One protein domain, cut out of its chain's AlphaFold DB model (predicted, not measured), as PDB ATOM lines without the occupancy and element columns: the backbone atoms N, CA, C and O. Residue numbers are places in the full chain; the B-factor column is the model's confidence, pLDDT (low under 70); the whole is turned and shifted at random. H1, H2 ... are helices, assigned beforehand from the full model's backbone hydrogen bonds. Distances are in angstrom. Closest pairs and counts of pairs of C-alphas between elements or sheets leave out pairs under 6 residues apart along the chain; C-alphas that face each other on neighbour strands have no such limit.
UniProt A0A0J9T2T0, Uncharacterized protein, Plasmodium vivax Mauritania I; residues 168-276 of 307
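AT A GLANCE: This is residues 168 to 276 of the 307 residues of an uncharacterized protein of Plasmodium vivax Mauritania I (UniProt A0A0J9T2T0). Two long helices, H3 and H4, make a hairpin opened like a V, touching near the link between them. H1 packs on both on one side, the short H2 packs on H3 near its first residues, and the short H5 packs on H3 on the side away from H1. The printed part has 109 residues with five named helices, H1 to H5 in order along the chain, and no named strand; the class is all helix. It is compact, with a radius of gyration of the C-alphas of 14.2 A, and its outline is elongated, spanning 46 by 28 by 22 A.

HOW THE PARTS SIT: Begin at H1, residues 172 to 183. It touches residues 207 to 214 of H3, residues 197 to 221, at a steep tilt of 51 degrees, opposite ways; look for the closest C-alphas at Leu 178 and Cys 210, 6.0 A apart. It also touches residues 238 to 246 of H4, residues 230 to 252, at a shallow tilt of 29 degrees, the same way; the closest C-alphas are those of Asp 182 and Ser 245, 6.2 A apart. Next comes H2, residues 185 to 193, which touches residues 199 to 204 of H3 at a steep tilt of 50 degrees, with the C-alphas of Leu 192 and Ser 200 closest at 4.5 A. H3 is the hub, touching four helices. H3 and H4 form a hairpin: residues 214 to 221 touch residues 232 to 239, opposite ways at a tilt of 36 degrees, only just steep, with the C-alphas of Tyr 221 and Asn 232 closest at 5.6 A. Last, H5, residues 267 to 274, touches residues 204 to 208 of H3 at a shallow tilt of 23 degrees, opposite ways; the C-alphas of Cys 208 and Cys 274 are closest at 5.9 A. H5 is apart from H1, H2 and H4. In H1, H2, H4 and H5 every O i to N i+4 pair is within hydrogen-bond range; in H3, 20 of 21 are.

IN THESE COORDINATES: Find C-alpha 172 at (346.949, 242.580, 233.050), where H1 begins; it runs 16.2 A to C-alpha 183. H2 measures 12.3 A. H3 starts at C-alpha 197, at (343.423, 222.272, 210.185), and runs 35.4 A; H4 runs 33.6 A. H5, 10.2 A long, ends at C-alpha 274, at (351.383, 221.943, 222.043).

THE WHOLE: The C-alphas farthest apart are those of Ala 195 and Glu 228, at 46.2 A. The printed part has no cut, and its one long link is H4 to H5, residues 253 to 266. The pLDDT is under 70 at residues 168, 254 to 258 and 275 to 276.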
ATOM      1  N   ASN A 168     345.346 246.227 240.580       67.00
ATOM      2  CA  ASN A 168     344.524 245.012 240.674       67.00
ATOM      3  C   ASN A 168     345.142 243.726 240.122       67.00
ATOM      4  O   ASN A 168     344.783 242.673 240.617       67.00
ATOM      5  N   PHE A 169     346.054 243.745 239.142       73.56
ATOM      6  CA  PHE A 169     346.615 242.488 238.616       73.56
ATOM      7  C   PHE A 169     348.067 242.625 238.163       73.56
ATOM      8  O   PHE A 169     348.466 243.618 237.552       73.56
ATOM      9  N   LYS A 170     348.867 241.586 238.392       83.56
ATOM     10  CA  LYS A 170     350.153 241.402 237.728       83.56
ATOM     11  C   LYS A 170     349.888 241.006 236.283       83.56
ATOM     12  O   LYS A 170     349.095 240.115 236.012       83.56
ATOM     13  N   GLU A 171     350.585 241.665 235.361       80.19
ATOM     14  CA  GLU A 171     350.530 241.361 233.926       80.19
ATOM     15  C   GLU A 171     349.100 241.374 233.332       80.19
ATOM     16  O   GLU A 171     348.649 240.376 232.771       80.19
ATOM     17  N   PRO A 172     348.376 242.508 233.393       76.38
ATOM     18  CA  PRO A 172     346.949 242.580 233.050       76.38
ATOM     19  C   PRO A 172     346.609 242.107 231.626       76.38
ATOM     20  O   PRO A 172     345.559 241.507 231.422       76.38
ATOM     21  N   ILE A 173     347.513 242.286 230.651       77.69
ATOM     22  CA  ILE A 173     347.322 241.764 229.283       77.69
ATOM     23  C   ILE A 173     347.153 240.241 229.290       77.69
ATOM     24  O   ILE A 173     346.308 239.709 228.568       77.69
ATOM     25  N   LYS A 174     347.968 239.539 230.088       84.56
ATOM     26  CA  LYS A 174     347.907 238.083 230.211       84.56
ATOM     27  C   LYS A 174     346.590 237.654 230.859       84.56
ATOM     28  O   LYS A 174     345.958 236.746 230.335       84.56
ATOM     29  N   ILE A 175     346.143 238.353 231.907       84.69
ATOM     30  CA  ILE A 175     344.831 238.112 232.531       84.69
ATOM     31  C   ILE A 175     343.702 238.276 231.515       84.69
ATOM     32  O   ILE A 175     342.892 237.372 231.361       84.69
ATOM     33  N   THR A 176     343.693 239.343 230.715       80.19
ATOM     34  CA  THR A 176     342.630 239.507 229.714       80.19
ATOM     35  C   THR A 176     342.636 238.418 228.636       80.19
ATOM     36  O   THR A 176     341.583 238.106 228.088       80.19
ATOM     37  N   LEU A 177     343.783 237.814 228.302       84.12
ATOM     38  CA  LEU A 177     343.795 236.649 227.404       84.12
ATOM     39  C   LEU A 177     343.104 235.432 228.033       84.12
ATOM     40  O   LEU A 177     342.424 234.696 227.318       84.12
ATOM     41  N   LEU A 178     343.246 235.241 229.347       89.62
ATOM     42  CA  LEU A 178     342.512 234.219 230.096       89.62
ATOM     43  C   LEU A 178     341.012 234.555 230.167       89.62
ATOM     44  O   LEU A 178     340.186 233.694 229.891       89.62
ATOM     45  N   ASP A 179     340.643 235.820 230.380       85.12
ATOM     46  CA  ASP A 179     339.231 236.237 230.352       85.12
ATOM     47  C   ASP A 179     338.589 236.031 228.975       85.12
ATOM     48  O   ASP A 179     337.413 235.682 228.862       85.12
ATOM     49  N   ILE A 180     339.343 236.277 227.899       84.88
ATOM     50  CA  ILE A 180     338.880 236.012 226.534       84.88
ATOM     51  C   ILE A 180     338.575 234.524 226.373       84.88
ATOM     52  O   ILE A 180     337.550 234.190 225.779       84.88
ATOM     53  N   PHE A 181     339.428 233.648 226.911       89.75
ATOM     54  CA  PHE A 181     339.180 232.210 226.905       89.75
ATOM     55  C   PHE A 181     337.859 231.868 227.609       89.75
ATOM     56  O   PHE A 181     337.001 231.208 227.016       89.75
ATOM     57  N   ASP A 182     337.651 232.386 228.818       87.75
ATOM     58  CA  ASP A 182     336.453 232.109 229.617       87.75
ATOM     59  C   ASP A 182     335.175 232.567 228.896       87.75
ATOM     60  O   ASP A 182     334.222 231.801 228.740       87.75
ATOM     61  N   ASN A 183     335.183 233.786 228.350       85.25
ATOM     62  CA  ASN A 183     334.023 234.362 227.662       85.25
ATOM     63  C   ASN A 183     333.749 233.747 226.277       85.25
ATOM     64  O   ASN A 183     332.631 233.845 225.775       85.25
ATOM     65  N   ASN A 184     334.744 233.103 225.655       88.19
ATOM     66  CA  ASN A 184     334.650 232.568 224.289       88.19
ATOM     67  C   ASN A 184     334.848 231.048 224.235       88.19
ATOM     68  O   ASN A 184     335.123 230.485 223.175       88.19
ATOM     69  N   THR A 185     334.655 230.367 225.367       90.44
ATOM     70  CA  THR A 185     334.761 228.908 225.487       90.44
ATOM     71  C   THR A 185     333.980 228.147 224.399       90.44
ATOM     72  O   THR A 185     334.562 227.240 223.802       90.44
ATOM     73  N   PRO A 186     332.719 228.491 224.054       90.62
ATOM     74  CA  PRO A 186     332.001 227.803 222.977       90.62
ATOM     75  C   PRO A 186     332.679 227.933 221.606       90.62
ATOM     76  O   PRO A 186     332.803 226.946 220.886       90.62
ATOM     77  N   ASP A 187     333.163 229.129 221.260       90.81
ATOM     78  CA  ASP A 187     333.846 229.377 219.987       90.81
ATOM     79  C   ASP A 187     335.201 228.649 219.932       90.81
ATOM     80  O   ASP A 187     335.590 228.145 218.878       90.81
ATOM     81  N   ILE A 188     335.889 228.524 221.071       91.50
ATOM     82  CA  ILE A 188     337.132 227.749 221.200       91.50
ATOM     83  C   ILE A 188     336.863 226.253 221.016       91.50
ATOM     84  O   ILE A 188     337.576 225.603 220.256       91.50
ATOM     85  N   ILE A 189     335.829 225.705 221.662       91.50
ATOM     86  CA  ILE A 189     335.430 224.298 221.493       91.50
ATOM     87  C   ILE A 189     335.078 224.018 220.028       91.50
ATOM     88  O   ILE A 189     335.539 223.026 219.462       91.50
ATOM     89  N   ASN A 190     334.309 224.905 219.394       91.44
ATOM     90  CA  ASN A 190     333.972 224.785 217.977       91.44
ATOM     91  C   ASN A 190     335.226 224.804 217.099       91.44
ATOM     92  O   ASN A 190     335.358 223.957 216.222       91.44
ATOM     93  N   ALA A 191     336.169 225.715 217.367       90.81
ATOM     94  CA  ALA A 191     337.425 225.771 216.630       90.81
ATOM     95  C   ALA A 191     338.228 224.470 216.778       90.81
ATOM     96  O   ALA A 191     338.732 223.953 215.789       90.81
ATOM     97  N   LEU A 192     338.317 223.906 217.986       90.19
ATOM     98  CA  LEU A 192     339.033 222.652 218.250       90.19
ATOM     99  C   LEU A 192     338.417 221.429 217.565       90.19
ATOM    100  O   LEU A 192     339.153 220.529 217.164       90.19
ATOM    101  N   ASN A 193     337.089 221.401 217.446       89.19
ATOM    102  CA  ASN A 193     336.341 220.334 216.781       89.19
ATOM    103  C   ASN A 193     336.280 220.492 215.254       89.19
ATOM    104  O   ASN A 193     335.766 219.604 214.572       89.19
ATOM    105  N   ASP A 194     336.777 221.603 214.707       89.06
ATOM    106  CA  ASP A 194     336.724 221.861 213.274       89.06
ATOM    107  C   ASP A 194     337.638 220.887 212.506       89.06
ATOM    108  O   ASP A 194     338.815 220.703 212.828       89.06
ATOM    109  N   ALA A 195     337.095 220.255 211.464       87.06
ATOM    110  CA  ALA A 195     337.844 219.324 210.620       87.06
ATOM    111  C   ALA A 195     338.931 220.023 209.783       87.06
ATOM    112  O   ALA A 195     339.843 219.371 209.275       87.06
ATOM    113  N   ASN A 196     338.834 221.341 209.608       86.31
ATOM    114  CA  ASN A 196     339.805 222.141 208.890       86.31
ATOM    115  C   ASN A 196     340.979 222.513 209.805       86.31
ATOM    116  O   ASN A 196     340.853 223.355 210.696       86.31
ATOM    117  N   ASP A 197     342.158 221.966 209.502       85.38
ATOM    118  CA  ASP A 197     343.423 222.272 210.185       85.38
ATOM    119  C   ASP A 197     343.700 223.788 210.283       85.38
ATOM    120  O   ASP A 197     344.282 224.252 211.260       85.38
ATOM    121  N   SER A 198     343.253 224.600 209.314       82.00
ATOM    122  CA  SER A 198     343.429 226.063 209.372       82.00
ATOM    123  C   SER A 198     342.581 226.768 210.440       82.00
ATOM    124  O   SER A 198     342.788 227.956 210.676       82.00
ATOM    125  N   ILE A 199     341.661 226.056 211.098       82.69
ATOM    126  CA  ILE A 199     340.825 226.538 212.208       82.69
ATOM    127  C   ILE A 199     341.186 225.799 213.504       82.69
ATOM    128  O   ILE A 199     341.411 226.442 214.533       82.69
ATOM    129  N   SER A 200     341.330 224.473 213.455       87.06
ATOM    130  CA  SER A 200     341.615 223.667 214.647       87.06
ATOM    131  C   SER A 200     343.030 223.834 215.188       87.06
ATOM    132  O   SER A 200     343.208 223.906 216.410       87.06
ATOM    133  N   ILE A 201     344.036 224.020 214.324       84.69
ATOM    134  CA  ILE A 201     345.410 224.321 214.760       84.69
ATOM    135  C   ILE A 201     345.467 225.666 215.510       84.69
ATOM    136  O   ILE A 201     346.000 225.698 216.623       84.69
ATOM    137  N   PRO A 202     344.921 226.782 214.980       85.12
ATOM    138  CA  PRO A 202     344.714 228.013 215.741       85.12
ATOM    139  C   PRO A 202     344.046 227.842 217.101       85.12
ATOM    140  O   PRO A 202     344.555 228.371 218.089       85.12
ATOM    141  N   GLY A 203     342.926 227.111 217.158       89.06
ATOM    142  CA  GLY A 203     342.204 226.858 218.406       89.06
ATOM    143  C   GLY A 203     343.110 226.195 219.437       89.06
ATOM    144  O   GLY A 203     343.261 226.683 220.555       89.06
ATOM    145  N   LYS A 204     343.826 225.148 219.024       88.81
ATOM    146  CA  LYS A 204     344.768 224.427 219.881       88.81
ATOM    147  C   LYS A 204     345.926 225.305 220.355       88.81
ATOM    148  O   LYS A 204     346.270 225.281 221.535       88.81
ATOM    149  N   LYS A 205     346.505 226.113 219.461       86.56
ATOM    150  CA  LYS A 205     347.575 227.062 219.809       86.56
ATOM    151  C   LYS A 205     347.107 228.089 220.835       86.56
ATOM    152  O   LYS A 205     347.865 228.404 221.746       86.56
ATOM    153  N   PHE A 206     345.879 228.591 220.711       88.56
ATOM    154  CA  PHE A 206     345.315 229.531 221.678       88.56
ATOM    155  C   PHE A 206     345.209 228.905 223.072       88.56
ATOM    156  O   PHE A 206     345.709 229.474 224.037       88.56
ATOM    157  N   VAL A 207     344.657 227.691 223.163       92.31
ATOM    158  CA  VAL A 207     344.546 226.955 224.432       92.31
ATOM    159  C   VAL A 207     345.919 226.725 225.070       92.31
ATOM    160  O   VAL A 207     346.108 226.987 226.255       92.31
ATOM    161  N   CYS A 208     346.902 226.300 224.275       89.69
ATOM    162  CA  CYS A 208     348.280 226.119 224.727       89.69
ATOM    163  C   CYS A 208     348.904 227.398 225.301       89.69
ATOM    164  O   CYS A 208     349.576 227.349 226.333       89.69
ATOM    165  N   GLU A 209     348.669 228.543 224.660       88.31
ATOM    166  CA  GLU A 209     349.128 229.838 225.161       88.31
ATOM    167  C   GLU A 209     348.455 230.207 226.489       88.31
ATOM    168  O   GLU A 209     349.152 230.608 227.422       88.31
ATOM    169  N   CYS A 210     347.141 229.995 226.627       91.50
ATOM    170  CA  CYS A 210     346.425 230.217 227.888       91.50
ATOM    171  C   CYS A 210     346.987 229.352 229.029       91.50
ATOM    172  O   CYS A 210     347.276 229.875 230.106       91.50
ATOM    173  N   VAL A 211     347.233 228.056 228.793       92.75
ATOM    174  CA  VAL A 211     347.833 227.164 229.807       92.75
ATOM    175  C   VAL A 211     349.236 227.623 230.200       92.75
ATOM    176  O   VAL A 211     349.569 227.659 231.386       92.75
ATOM    177  N   ARG A 212     350.063 228.017 229.226       90.25
ATOM    178  CA  ARG A 212     351.420 228.515 229.483       90.25
ATOM    179  C   ARG A 212     351.406 229.803 230.305       90.25
ATOM    180  O   ARG A 212     352.198 229.934 231.238       90.25
ATOM    181  N   ILE A 213     350.506 230.729 229.971       90.31
ATOM    182  CA  ILE A 213     350.285 231.968 230.721       90.31
ATOM    183  C   ILE A 213     349.894 231.645 232.164       90.31
ATOM    184  O   ILE A 213     350.563 232.117 233.081       90.31
ATOM    185  N   TYR A 214     348.871 230.808 232.358       94.56
ATOM    186  CA  TYR A 214     348.401 230.423 233.686       94.56
ATOM    187  C   TYR A 214     349.529 229.823 234.527       94.56
ATOM    188  O   TYR A 214     349.790 230.313 235.623       94.56
ATOM    189  N   LYS A 215     350.244 228.813 234.008       92.56
ATOM    190  CA  LYS A 215     351.319 228.136 234.753       92.56
ATOM    191  C   LYS A 215     352.408 229.118 235.179       92.56
ATOM    192  O   LYS A 215     352.764 229.166 236.353       92.56
ATOM    193  N   ASN A 216     352.884 229.940 234.242       91.56
ATOM    194  CA  ASN A 216     353.928 230.925 234.507       91.56
ATOM    195  C   ASN A 216     353.497 231.952 235.566       91.56
ATOM    196  O   ASN A 216     354.260 232.248 236.486       91.56
ATOM    197  N   MET A 217     352.276 232.479 235.462       92.62
ATOM    198  CA  MET A 217     351.771 233.464 236.417       92.62
ATOM    199  C   MET A 217     351.488 232.845 237.788       92.62
ATOM    200  O   MET A 217     351.823 233.448 238.805       92.62
ATOM    201  N   TYR A 218     350.929 231.636 237.835       94.25
ATOM    202  CA  TYR A 218     350.636 230.937 239.085       94.25
ATOM    203  C   TYR A 218     351.918 230.604 239.856       94.25
ATOM    204  O   TYR A 218     351.998 230.816 241.068       94.25
ATOM    205  N   GLU A 219     352.958 230.148 239.157       91.88
ATOM    206  CA  GLU A 219     354.270 229.904 239.754       91.88
ATOM    207  C   GLU A 219     354.907 231.196 240.281       91.88
ATOM    208  O   GLU A 219     355.367 231.240 241.423       91.88
ATOM    209  N   THR A 220     354.874 232.263 239.479       92.19
ATOM    210  CA  THR A 220     355.527 233.538 239.807       92.19
ATOM    211  C   THR A 220     354.824 234.278 240.948       92.19
ATOM    212  O   THR A 220     355.487 234.859 241.809       92.19
ATOM    213  N   TYR A 221     353.489 234.279 240.965       92.88
ATOM    214  CA  TYR A 221     352.703 235.157 241.836       92.88
ATOM    215  C   TYR A 221     351.930 234.423 242.936       92.88
ATOM    216  O   TYR A 221     351.616 235.051 243.942       92.88
ATOM    217  N   CYS A 222     351.661 233.116 242.809       93.69
ATOM    218  CA  CYS A 222     350.719 232.424 243.700       93.69
ATOM    219  C   CYS A 222     351.343 231.363 244.600       93.69
ATOM    220  O   CYS A 222     351.015 231.334 245.783       93.69
ATOM    221  N   LEU A 223     352.244 230.515 244.092       89.06
ATOM    222  CA  LEU A 223     352.764 229.372 244.863       89.06
ATOM    223  C   LEU A 223     353.412 229.766 246.196       89.06
ATOM    224  O   LEU A 223     353.254 229.062 247.190       89.06
ATOM    225  N   LYS A 224     354.150 230.876 246.215       86.31
ATOM    226  CA  LYS A 224     354.837 231.384 247.418       86.31
ATOM    227  C   LYS A 224     354.526 232.846 247.724       86.31
ATOM    228  O   LYS A 224     354.734 233.293 248.845       86.31
ATOM    229  N   ASN A 225     353.986 233.560 246.741       87.00
ATOM    230  CA  ASN A 225     353.910 235.016 246.749       87.00
ATOM    231  C   ASN A 225     352.469 235.540 246.851       87.00
ATOM    232  O   ASN A 225     352.260 236.752 246.826       87.00
ATOM    233  N   ARG A 226     351.464 234.658 247.004       89.06
ATOM    234  CA  ARG A 226     350.039 235.045 246.994       89.06
ATOM    235  C   ARG A 226     349.719 236.145 248.009       89.06
ATOM    236  O   ARG A 226     348.953 237.045 247.697       89.06
ATOM    237  N   LEU A 227     350.299 236.070 249.208       88.50
ATOM    238  CA  LEU A 227     350.056 237.017 250.306       88.50
ATOM    239  C   LEU A 227     351.108 238.136 250.393       88.50
ATOM    240  O   LEU A 227     351.072 238.934 251.322       88.50
ATOM    241  N   GLU A 228     352.050 238.198 249.450       86.75
ATOM    242  CA  GLU A 228     353.126 239.199 249.455       86.75
ATOM    243  C   GLU A 228     352.598 240.613 249.153       86.75
ATOM    244  O   GLU A 228     353.154 241.605 249.616       86.75
ATOM    245  N   SER A 229     351.515 240.718 248.378       87.06
ATOM    246  CA  SER A 229     350.847 241.989 248.088       87.06
ATOM    247  C   SER A 229     349.386 241.774 247.708       87.06
ATOM    248  O   SER A 229     349.026 240.712 247.196       87.06
ATOM    249  N   GLU A 230     348.562 242.808 247.879       85.56
ATOM    250  CA  GLU A 230     347.159 242.783 247.447       85.56
ATOM    251  C   GLU A 230     347.035 242.509 245.942       85.56
ATOM    252  O   GLU A 230     346.189 241.728 245.518       85.56
ATOM    253  N   THR A 231     347.948 243.049 245.128       84.88
ATOM    254  CA  THR A 231     348.008 242.772 243.685       84.88
ATOM    255  C   THR A 231     348.316 241.303 243.385       84.88
ATOM    256  O   THR A 231     347.764 240.744 242.440       84.88
ATOM    257  N   ASN A 232     349.194 240.641 244.151       90.12
ATOM    258  CA  ASN A 232     349.425 239.203 243.968       90.12
ATOM    259  C   ASN A 232     348.173 238.411 244.345       90.12
ATOM    260  O   ASN A 232     347.766 237.534 243.587       90.12
ATOM    261  N   ARG A 233     347.534 238.753 245.469       89.44
ATOM    262  CA  ARG A 233     346.303 238.105 245.925       89.44
ATOM    263  C   ARG A 233     345.213 238.153 244.854       89.44
ATOM    264  O   ARG A 233     344.742 237.106 244.423       89.44
ATOM    265  N   THR A 234     344.877 239.350 244.392       86.75
ATOM    266  CA  THR A 234     343.862 239.603 243.356       86.75
ATOM    267  C   THR A 234     344.215 238.951 242.016       86.75
ATOM    268  O   THR A 234     343.348 238.370 241.364       86.75
ATOM    269  N   THR A 235     345.497 238.936 241.623       89.25
ATOM    270  CA  THR A 235     345.972 238.150 240.462       89.25
ATOM    271  C   THR A 235     345.668 236.670 240.634       89.25
ATOM    272  O   THR A 235     345.136 236.037 239.728       89.25
ATOM    273  N   CYS A 236     345.995 236.107 241.793       93.19
ATOM    274  CA  CYS A 236     345.783 234.694 242.057       93.19
ATOM    275  C   CYS A 236     344.304 234.318 242.116       93.19
ATOM    276  O   CYS A 236     343.954 233.247 241.639       93.19
ATOM    277  N   GLU A 237     343.446 235.201 242.627       91.06
ATOM    278  CA  GLU A 237     341.990 235.024 242.586       91.06
ATOM    279  C   GLU A 237     341.478 234.919 241.135       91.06
ATOM    280  O   GLU A 237     340.675 234.039 240.840       91.06
ATOM    281  N   GLN A 238     341.996 235.722 240.196       88.81
ATOM    282  CA  GLN A 238     341.653 235.576 238.768       88.81
ATOM    283  C   GLN A 238     342.184 234.277 238.156       88.81
ATOM    284  O   GLN A 238     341.499 233.634 237.364       88.81
ATOM    285  N   LEU A 239     343.399 233.864 238.521       94.00
ATOM    286  CA  LEU A 239     343.946 232.592 238.047       94.00
ATOM    287  C   LEU A 239     343.147 231.397 238.584       94.00
ATOM    288  O   LEU A 239     342.981 230.416 237.862       94.00
ATOM    289  N   ASP A 240     342.630 231.477 239.812       93.56
ATOM    290  CA  ASP A 240     341.754 230.449 240.381       93.56
ATOM    291  C   ASP A 240     340.427 230.361 239.601       93.56
ATOM    292  O   ASP A 240     340.006 229.258 239.258       93.56
ATOM    293  N   ILE A 241     339.829 231.500 239.221       91.69
ATOM    294  CA  ILE A 241     338.638 231.536 238.348       91.69
ATOM    295  C   ILE A 241     338.935 230.863 237.004       91.69
ATOM    296  O   ILE A 241     338.219 229.948 236.598       91.69
ATOM    297  N   PHE A 242     340.033 231.245 236.344       93.75
ATOM    298  CA  PHE A 242     340.434 230.616 235.084       93.75
ATOM    299  C   PHE A 242     340.649 229.105 235.245       93.75
ATOM    300  O   PHE A 242     340.258 228.325 234.379       93.75
ATOM    301  N   LYS A 243     341.250 228.655 236.354       95.69
ATOM    302  CA  LYS A 243     341.454 227.226 236.636       95.69
ATOM    303  C   LYS A 243     340.126 226.468 236.680       95.69
ATOM    304  O   LYS A 243     340.036 225.371 236.122       95.69
ATOM    305  N   GLU A 244     339.111 227.033 237.328       93.75
ATOM    306  CA  GLU A 244     337.765 226.456 237.381       93.75
ATOM    307  C   GLU A 244     337.110 226.432 235.993       93.75
ATOM    308  O   GLU A 244     336.662 225.370 235.545       93.75
ATOM    309  N   SER A 245     337.135 227.559 235.274       92.88
ATOM    310  CA  SER A 245     336.636 227.674 233.899       92.88
ATOM    311  C   SER A 245     337.298 226.661 232.963       92.88
ATOM    312  O   SER A 245     336.616 225.985 232.189       92.88
ATOM    313  N   TYR A 246     338.615 226.484 233.074       94.31
ATOM    314  CA  TYR A 246     339.377 225.513 232.299       94.31
ATOM    315  C   TYR A 246     338.959 224.072 232.607       94.31
ATOM    316  O   TYR A 246     338.801 223.262 231.697       94.31
ATOM    317  N   GLY A 247     338.722 223.748 233.883       92.25
ATOM    318  CA  GLY A 247     338.183 222.449 234.287       92.25
ATOM    319  C   GLY A 247     336.820 222.165 233.647       92.25
ATOM    320  O   GLY A 247     336.614 221.092 233.084       92.25
ATOM    321  N   LEU A 248     335.913 223.147 233.657       91.44
ATOM    322  CA  LEU A 248     334.607 223.049 232.989       91.44
ATOM    323  C   LEU A 248     334.719 222.976 231.462       91.44
ATOM    324  O   LEU A 248     333.886 222.359 230.802       91.44
ATOM    325  N   PHE A 249     335.719 223.624 230.878       92.81
ATOM    326  CA  PHE A 249     336.011 223.519 229.454       92.81
ATOM    327  C   PHE A 249     336.447 222.100 229.075       92.81
ATOM    328  O   PHE A 249     335.931 221.550 228.102       92.81
ATOM    329  N   LEU A 250     337.326 221.479 229.868       90.75
ATOM    330  CA  LEU A 250     337.774 220.104 229.638       90.75
ATOM    331  C   LEU A 250     336.610 219.107 229.701       90.75
ATOM    332  O   LEU A 250     336.501 218.252 228.830       90.75
ATOM    333  N   THR A 251     335.684 219.242 230.655       88.12
ATOM    334  CA  THR A 251     334.525 218.329 230.732       88.12
ATOM    335  C   THR A 251     333.592 218.436 229.522       88.12
ATOM    336  O   THR A 251     332.923 217.465 229.167       88.12
ATOM    337  N   LYS A 252     333.555 219.596 228.854       88.19
ATOM    338  CA  LYS A 252     332.748 219.830 227.647       88.19
ATOM    339  C   LYS A 252     333.402 219.324 226.358       88.19
ATOM    340  O   LYS A 252     332.703 219.212 225.355       88.19
ATOM    341  N   LEU A 253     334.699 219.010 226.360       85.12
ATOM    342  CA  LEU A 253     335.449 218.602 225.163       85.12
ATOM    343  C   LEU A 253     335.170 217.161 224.688       85.12
ATOM    344  O   LEU A 253     335.659 216.792 223.621       85.12
ATOM    345  N   GLN A 254     334.372 216.375 225.428       67.44
ATOM    346  CA  GLN A 254     333.800 215.068 225.042       67.44
ATOM    347  C   GLN A 254     334.719 214.185 224.161       67.44
ATOM    348  O   GLN A 254     334.302 213.686 223.116       67.44
ATOM    349  N   GLY A 255     335.973 213.964 224.580       64.25
ATOM    350  CA  GLY A 255     336.879 212.993 223.943       64.25
ATOM    351  C   GLY A 255     338.097 213.572 223.213       64.25
ATOM    352  O   GLY A 255     338.921 212.801 222.717       64.25
ATOM    353  N   LEU A 256     338.280 214.898 223.185       63.19
ATOM    354  CA  LEU A 256     339.518 215.549 222.712       63.19
ATOM    355  C   LEU A 256     340.566 215.787 223.812       63.19
ATOM    356  O   LEU A 256     341.661 216.275 223.524       63.19
ATOM    357  N   ASP A 257     340.265 215.402 225.049       60.81
ATOM    358  CA  ASP A 257     341.028 215.714 226.265       60.81
ATOM    359  C   ASP A 257     342.498 215.264 226.174       60.81
ATOM    360  O   ASP A 257     343.405 215.920 226.677       60.81
ATOM    361  N   HIS A 258     342.765 214.185 225.434       65.38
ATOM    362  CA  HIS A 258     344.109 213.642 225.211       65.38
ATOM    363  C   HIS A 258     344.984 214.485 224.260       65.38
ATOM    364  O   HIS A 258     346.188 214.241 224.148       65.38
ATOM    365  N   LYS A 259     344.410 215.465 223.548       75.12
ATOM    366  CA  LYS A 259     345.118 216.346 222.597       75.12
ATOM    367  C   LYS A 259     345.350 217.757 223.136       75.12
ATOM    368  O   LYS A 259     346.071 218.521 222.489       75.12
ATOM    369  N   ILE A 260     344.752 218.093 224.276       86.19
ATOM    370  CA  ILE A 260     344.785 219.417 224.898       86.19
ATOM    371  C   ILE A 260     345.578 219.342 226.205       86.19
ATOM    372  O   ILE A 260     345.438 218.366 226.942       86.19
ATOM    373  N   PRO A 261     346.449 220.322 226.499       88.44
ATOM    374  CA  PRO A 261     347.199 220.316 227.748       88.44
ATOM    375  C   PRO A 261     346.300 220.458 228.978       88.44
ATOM    376  O   PRO A 261     345.321 221.199 228.962       88.44
ATOM    377  N   LEU A 262     346.654 219.797 230.074       88.56
ATOM    378  CA  LEU A 262     346.070 220.044 231.389       88.56
ATOM    379  C   LEU A 262     346.887 221.109 232.124       88.56
ATOM    380  O   LEU A 262     348.082 221.281 231.890       88.56
ATOM    381  N   LEU A 263     346.260 221.790 233.085       88.81
ATOM    382  CA  LEU A 263     346.963 222.765 233.930       88.81
ATOM    383  C   LEU A 263     348.021 222.116 234.840       88.81
ATOM    384  O   LEU A 263     348.940 222.801 235.283       88.81
ATOM    385  N   ILE A 264     347.886 220.812 235.106       83.31
ATOM    386  CA  ILE A 264     348.824 220.010 235.905       83.31
ATOM    387  C   ILE A 264     349.913 219.330 235.067       83.31
ATOM    388  O   ILE A 264     350.824 218.742 235.646       83.31
ATOM    389  N   ASP A 265     349.824 219.389 233.734       79.38
ATOM    390  CA  ASP A 265     350.802 218.744 232.859       79.38
ATOM    391  C   ASP A 265     352.196 219.299 233.150       79.38
ATOM    392  O   ASP A 265     352.405 220.517 233.210       79.38
ATOM    393  N   ILE A 266     353.179 218.411 233.275       80.25
ATOM    394  CA  ILE A 266     354.587 218.812 233.333       80.25
ATOM    395  C   ILE A 266     355.025 219.397 231.985       80.25
ATOM    396  O   ILE A 266     354.406 219.153 230.949       80.25
ATOM    397  N   ASP A 267     356.111 220.165 231.972       78.19
ATOM    398  CA  ASP A 267     356.500 220.940 230.784       78.19
ATOM    399  C   ASP A 267     356.717 220.079 229.535       78.19
ATOM    400  O   ASP A 267     356.308 220.468 228.445       78.19
ATOM    401  N   ASN A 268     357.257 218.867 229.689       75.38
ATOM    402  CA  ASN A 268     357.428 217.929 228.576       75.38
ATOM    403  C   ASN A 268     356.093 217.474 227.964       75.38
ATOM    404  O   ASN A 268     356.001 217.299 226.751       75.38
ATOM    405  N   GLU A 269     355.054 217.297 228.780       78.94
ATOM    406  CA  GLU A 269     353.726 216.886 228.321       78.94
ATOM    407  C   GLU A 269     352.980 218.052 227.661       78.94
ATOM    408  O   GLU A 269     352.407 217.888 226.580       78.94
ATOM    409  N   LEU A 270     353.089 219.250 228.245       81.25
ATOM    410  CA  LEU A 270     352.616 220.491 227.635       81.25
ATOM    411  C   LEU A 270     353.250 220.688 226.252       81.25
ATOM    412  O   LEU A 270     352.536 220.924 225.281       81.25
ATOM    413  N   LEU A 271     354.572 220.531 226.137       77.88
ATOM    414  CA  LEU A 271     355.280 220.597 224.857       77.88
ATOM    415  C   LEU A 271     354.789 219.511 223.894       77.88
ATOM    416  O   LEU A 271     354.412 219.818 222.771       77.88
ATOM    417  N   ALA A 272     354.693 218.248 224.311       81.25
ATOM    418  CA  ALA A 272     354.222 217.176 223.429       81.25
ATOM    419  C   ALA A 272     352.815 217.446 222.859       81.25
ATOM    420  O   ALA A 272     352.548 217.185 221.678       81.25
ATOM    421  N   LYS A 273     351.918 218.004 223.679       83.75
ATOM    422  CA  LYS A 273     350.562 218.370 223.265       83.75
ATOM    423  C   LYS A 273     350.564 219.636 222.405       83.75
ATOM    424  O   LYS A 273     349.863 219.657 221.396       83.75
ATOM    425  N   CYS A 274     351.390 220.635 222.707       81.62
ATOM    426  CA  CYS A 274     351.383 221.943 222.043       81.62
ATOM    427  C   CYS A 274     352.320 222.090 220.830       81.62
ATOM    428  O   CYS A 274     352.098 222.972 220.003       81.62
ATOM    429  N   SER A 275     353.313 221.214 220.657       68.56
ATOM    430  CA  SER A 275     354.370 221.339 219.637       68.56
ATOM    431  C   SER A 275     354.054 220.688 218.282       68.56
ATOM    432  O   SER A 275     354.864 220.773 217.360       68.56
ATOM    433  N   LYS A 276     352.895 220.037 218.103       55.81
ATOM    434  CA  LYS A 276     352.624 219.244 216.880       55.81
ATOM    435  C   LYS A 276     352.409 220.039 215.579       55.81
ATOM    436  O   LYS A 276     352.377 219.411 214.527       55.81
TER     437      LYS A 276